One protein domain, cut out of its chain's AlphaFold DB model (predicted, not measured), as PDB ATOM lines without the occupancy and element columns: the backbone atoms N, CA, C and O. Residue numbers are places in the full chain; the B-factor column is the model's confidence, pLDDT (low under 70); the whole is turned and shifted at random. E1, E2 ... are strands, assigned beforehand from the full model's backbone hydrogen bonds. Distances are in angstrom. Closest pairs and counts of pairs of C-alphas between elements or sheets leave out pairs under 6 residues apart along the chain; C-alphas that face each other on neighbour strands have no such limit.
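Overview. This is residues 9 to 50 of the 56 residues of an uncharacterized protein of Apostasia shenzhenica (UniProt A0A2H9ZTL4). A long bent strand, E3, runs through a strongly twisted sheet, with E1 along one side, E4 folded back along the other and E2 at its start. The 42 printed residues include four strands, E1 to E4, in a branched antiparallel sheet: all strand. It is loose: radius of gyration of the C-alphas 12.1 A, spans 37 by 21 by 12 A.

Arrangement. E1, residues 9 to 13, is antiparallel to E3, residues 26 to 36; N 12 and O 32, 2.8 A apart, are within hydrogen-bond range. E2, residues 18 to 20, E3 and E4, residues 42 to 49, make a meander of two hairpins, each strand antiparallel to the one before; N 19 and O 27 are 2.9 A apart, N 43 and O 35 2.8 A.

Along the chain. E1 begins at C-alpha 9 (76.852, 85.259, 2.173) and E4 ends at C-alpha 49 (75.894, 72.777, 11.624). E3, 26.0 A long, bends at residue 33.

Size, cuts and confidence. The links are tight, and no printed residue is under pLDDT 70.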
ATOM      1  N   MET A   9      77.423  84.308   3.123       94.25
ATOM      2  CA  MET A   9      76.852  85.259   2.173       94.25
ATOM      3  C   MET A   9      75.481  84.783   1.677       94.25
ATOM      4  O   MET A   9      74.613  85.593   1.372       94.25
ATOM      5  N   SER A  10      75.283  83.464   1.610       94.44
ATOM      6  CA  SER A  10      74.010  82.827   1.276       94.44
ATOM      7  C   SER A  10      73.865  81.493   2.004       94.44
ATOM      8  O   SER A  10      74.859  80.816   2.291       94.44
ATOM      9  N   LEU A  11      72.621  81.121   2.303       95.19
ATOM     10  CA  LEU A  11      72.250  79.842   2.901       95.19
ATOM     11  C   LEU A  11      71.008  79.299   2.209       95.19
ATOM     12  O   LEU A  11      70.032  80.017   2.016       95.19
ATOM     13  N   GLU A  12      71.048  78.011   1.917       95.75
ATOM     14  CA  GLU A  12      69.931  77.240   1.403       95.75
ATOM     15  C   GLU A  12      69.612  76.122   2.388       95.75
ATOM     16  O   GLU A  12      70.505  75.430   2.904       95.75
ATOM     17  N   MET A  13      68.316  75.956   2.655       92.12
ATOM     18  CA  MET A  13      67.830  74.896   3.523       92.12
ATOM     19  C   MET A  13      68.169  73.550   2.892       92.12
ATOM     20  O   MET A  13      67.930  73.323   1.706       92.12
ATOM     21  N   LYS A  14      68.743  72.651   3.688       87.06
ATOM     22  CA  LYS A  14      69.090  71.309   3.235       87.06
ATOM     23  C   LYS A  14      68.633  70.320   4.283       87.06
ATOM     24  O   LYS A  14      69.054  70.424   5.432       87.06
ATOM     25  N   ASP A  15      67.842  69.331   3.877       79.50
ATOM     26  CA  ASP A  15      67.606  68.171   4.730       79.50
ATOM     27  C   ASP A  15      68.854  67.280   4.690       79.50
ATOM     28  O   ASP A  15      69.031  66.408   3.839       79.50
ATOM     29  N   GLY A  16      69.828  67.657   5.515       82.75
ATOM     30  CA  GLY A  16      71.117  66.996   5.615       82.75
ATOM     31  C   GLY A  16      71.124  65.893   6.669       82.75
ATOM     32  O   GLY A  16      70.262  65.815   7.541       82.75
ATOM     33  N   GLY A  17      72.160  65.058   6.612       92.19
ATOM     34  CA  GLY A  17      72.452  64.080   7.656       92.19
ATOM     35  C   GLY A  17      73.145  64.690   8.879       92.19
ATOM     36  O   GLY A  17      73.056  65.888   9.169       92.19
ATOM     37  N   PHE A  18      73.890  63.845   9.586       92.12
ATOM     38  CA  PHE A  18      74.657  64.228  10.767       92.12
ATOM     39  C   PHE A  18      76.155  64.257  10.467       92.12
ATOM     40  O   PHE A  18      76.673  63.385   9.770       92.12
ATOM     41  N   VAL A  19      76.860  65.222  11.049       89.25
ATOM     42  CA  VAL A  19      78.322  65.198  11.163       89.25
ATOM     43  C   VAL A  19      78.685  64.521  12.476       89.25
ATOM     44  O   VAL A  19      78.100  64.855  13.504       89.25
ATOM     45  N   THR A  20      79.643  63.595  12.441       91.62
ATOM     46  CA  THR A  20      80.212  62.968  13.644       91.62
ATOM     47  C   THR A  20      81.554  63.625  13.964       91.62
ATOM     48  O   THR A  20      82.405  63.738  13.081       91.62
ATOM     49  N   PHE A  21      81.733  64.082  15.201       87.69
ATOM     50  CA  PHE A  21      82.967  64.697  15.695       87.69
ATOM     51  C   PHE A  21      83.901  63.654  16.320       87.69
ATOM     52  O   PHE A  21      83.547  62.487  16.477       87.69
ATOM     53  N   ARG A  22      85.120  64.079  16.684       89.94
ATOM     54  CA  ARG A  22      86.142  63.203  17.286       89.94
ATOM     55  C   ARG A  22      85.669  62.540  18.585       89.94
ATOM     56  O   ARG A  22      86.059  61.413  18.856       89.94
ATOM     57  N   ASP A  23      84.847  63.227  19.370       91.50
ATOM     58  CA  ASP A  23      84.254  62.724  20.616       91.50
ATOM     59  C   ASP A  23      83.031  61.812  20.383       91.50
ATOM     60  O   ASP A  23      82.312  61.480  21.321       91.50
ATOM     61  N   ASN A  24      82.785  61.403  19.132       91.44
ATOM     62  CA  ASN A  24      81.613  60.655  18.671       91.44
ATOM     63  C   ASN A  24      80.272  61.382  18.843       91.44
ATOM     64  O   ASN A  24      79.221  60.796  18.561       91.44
ATOM     65  N   THR A  25      80.271  62.659  19.236       91.06
ATOM     66  CA  THR A  25      79.043  63.449  19.218       91.06
ATOM     67  C   THR A  25      78.594  63.677  17.780       91.06
ATOM     68  O   THR A  25      79.400  63.761  16.847       91.06
ATOM     69  N   LYS A  26      77.276  63.753  17.583       91.62
ATOM     70  CA  LYS A  26      76.657  63.993  16.278       91.62
ATOM     71  C   LYS A  26      75.904  65.317  16.286       91.62
ATOM     72  O   LYS A  26      75.133  65.575  17.207       91.62
ATOM     73  N   LYS A  27      76.085  66.136  15.245       90.69
ATOM     74  CA  LYS A  27      75.309  67.373  15.030       90.69
ATOM     75  C   LYS A  27      74.611  67.346  13.682       90.69
ATOM     76  O   LYS A  27      75.162  66.844  12.702       90.69
ATOM     77  N   ARG A  28      73.393  67.888  13.639       91.69
ATOM     78  CA  ARG A  28      72.593  67.972  12.414       91.69
ATOM     79  C   ARG A  28      73.167  69.045  11.490       91.69
ATOM     80  O   ARG A  28      73.509  70.142  11.933       91.69
ATOM     81  N   ILE A  29      73.242  68.731  10.201       93.56
ATOM     82  CA  ILE A  29      73.466  69.734   9.160       93.56
ATOM     83  C   ILE A  29      72.144  70.462   8.940       93.56
ATOM     84  O   ILE A  29      71.146  69.838   8.590       93.56
ATOM     85  N   LEU A  30      72.140  71.775   9.151       92.81
ATOM     86  CA  LEU A  30      70.932  72.587   9.036       92.81
ATOM     87  C   LEU A  30      70.773  73.178   7.633       92.81
ATOM     88  O   LEU A  30      69.670  73.254   7.104       92.81
ATOM     89  N   ASN A  31      71.875  73.653   7.050       95.25
ATOM     90  CA  ASN A  31      71.868  74.374   5.778       95.25
ATOM     91  C   ASN A  31      73.186  74.149   5.022       95.25
ATOM     92  O   ASN A  31      74.189  73.707   5.596       95.25
ATOM     93  N   ILE A  32      73.197  74.491   3.736       96.81
ATOM     94  CA  ILE A  32      74.403  74.577   2.910       96.81
ATOM     95  C   ILE A  32      74.498  75.979   2.313       96.81
ATOM     96  O   ILE A  32      73.481  76.598   2.026       96.81
ATOM     97  N   GLY A  33      75.704  76.503   2.141       96.06
ATOM     98  CA  GLY A  33      75.844  77.852   1.616       96.06
ATOM     99  C   GLY A  33      77.235  78.199   1.134       96.06
ATOM    100  O   GLY A  33      78.117  77.339   1.012       96.06
ATOM    101  N   VAL A  34      77.405  79.488   0.867       96.69
ATOM    102  CA  VAL A  34      78.665  80.086   0.437       96.69
ATOM    103  C   VAL A  34      79.186  80.972   1.560       96.69
ATOM    104  O   VAL A  34      78.475  81.860   2.035       96.69
ATOM    105  N   ILE A  35      80.429  80.736   1.981       95.62
ATOM    106  CA  ILE A  35      81.162  81.653   2.865       95.62
ATOM    107  C   ILE A  35      82.231  82.364   2.048       95.62
ATOM    108  O   ILE A  35      82.787  81.782   1.118       95.62
ATOM    109  N   GLY A  36      82.553  83.600   2.393       90.12
ATOM    110  CA  GLY A  36      83.552  84.348   1.647       90.12
ATOM    111  C   GLY A  36      83.643  85.797   2.076       90.12
ATOM    112  O   GLY A  36      82.945  86.240   2.985       90.12
ATOM    113  N   ASN A  37      84.514  86.531   1.399       85.25
ATOM    114  CA  ASN A  37      84.478  87.985   1.411       85.25
ATOM    115  C   ASN A  37      83.855  88.477   0.101       85.25
ATOM    116  O   ASN A  37      83.900  87.796  -0.921       85.25
ATOM    117  N   SER A  38      83.269  89.667   0.139       72.94
ATOM    118  CA  SER A  38      82.471  90.229  -0.955       72.94
ATOM    119  C   SER A  38      83.218  90.417  -2.281       72.94
ATOM    120  O   SER A  38      82.571  90.688  -3.286       72.94
ATOM    121  N   SER A  39      84.550  90.296  -2.317       73.81
ATOM    122  CA  SER A  39      85.344  90.784  -3.452       73.81
ATOM    123  C   SER A  39      86.490  89.888  -3.934       73.81
ATOM    124  O   SER A  39      87.057  90.194  -4.977       73.81
ATOM    125  N   LYS A  40      86.913  88.846  -3.203       80.69
ATOM    126  CA  LYS A  40      88.142  88.095  -3.550       80.69
ATOM    127  C   LYS A  40      88.032  86.580  -3.438       80.69
ATOM    128  O   LYS A  40      88.545  85.888  -4.310       80.69
ATOM    129  N   PHE A  41      87.415  86.057  -2.379       88.62
ATOM    130  CA  PHE A  41      87.425  84.617  -2.115       88.62
ATOM    131  C   PHE A  41      86.087  84.128  -1.591       88.62
ATOM    132  O   PHE A  41      85.521  84.718  -0.670       88.62
ATOM    133  N   SER A  42      85.639  83.000  -2.134       94.12
ATOM    134  CA  SER A  42      84.477  82.271  -1.653       94.12
ATOM    135  C   SER A  42      84.758  80.772  -1.606       94.12
ATOM    136  O   SER A  42      85.543  80.227  -2.381       94.12
ATOM    137  N   ILE A  43      84.108  80.105  -0.660       95.69
ATOM    138  CA  ILE A  43      84.082  78.655  -0.528       95.69
ATOM    139  C   ILE A  43      82.624  78.238  -0.680       95.69
ATOM    140  O   ILE A  43      81.768  78.588   0.136       95.69
ATOM    141  N   ASN A  44      82.352  77.493  -1.746       95.44
ATOM    142  CA  ASN A  44      81.031  76.949  -2.032       95.44
ATOM    143  C   ASN A  44      80.769  75.673  -1.224       95.44
ATOM    144  O   ASN A  44      81.698  74.977  -0.811       95.44
ATOM    145  N   LYS A  45      79.486  75.324  -1.075       95.12
ATOM    146  CA  LYS A  45      79.027  74.065  -0.463       95.12
ATOM    147  C   LYS A  45      79.485  73.880   0.993       95.12
ATOM    148  O   LYS A  45      79.734  72.760   1.437       95.12
ATOM    149  N   VAL A  46      79.569  74.964   1.763       95.44
ATOM    150  CA  VAL A  46      79.886  74.889   3.193       95.44
ATOM    151  C   VAL A  46      78.644  74.504   3.983       95.44
ATOM    152  O   VAL A  46      77.611  75.158   3.890       95.44
ATOM    153  N   PHE A  47      78.750  73.446   4.788       95.19
ATOM    154  CA  PHE A  47      77.686  73.051   5.709       95.19
ATOM    155  C   PHE A  47      77.645  73.947   6.946       95.19
ATOM    156  O   PHE A  47      78.671  74.132   7.613       95.19
ATOM    157  N   PHE A  48      76.447  74.439   7.254       93.94
ATOM    158  CA  PHE A  48      76.102  75.044   8.531       93.94
ATOM    159  C   PHE A  48      75.572  73.954   9.468       93.94
ATOM    160  O   PHE A  48      74.606  73.258   9.137       93.94
ATOM    161  N   VAL A  49      76.228  73.788  10.612       91.94
ATOM    162  CA  VAL A  49      75.894  72.777  11.624       91.94
ATOM    163  C   VAL A  49      75.465  73.461  12.911       91.94
ATOM    164  O   VAL A  49      76.013  74.501  13.271       91.94
ATOM    165  N   ASP A  50      74.483  72.883  13.594       79.88
ATOM    166  CA  ASP A  50      74.011  73.433  14.863       79.88
ATOM    167  C   ASP A  50      75.097  73.348  15.947       79.88
ATOM    168  O   ASP A  50      75.684  72.281  16.147       79.88
TER     169      ASP A  50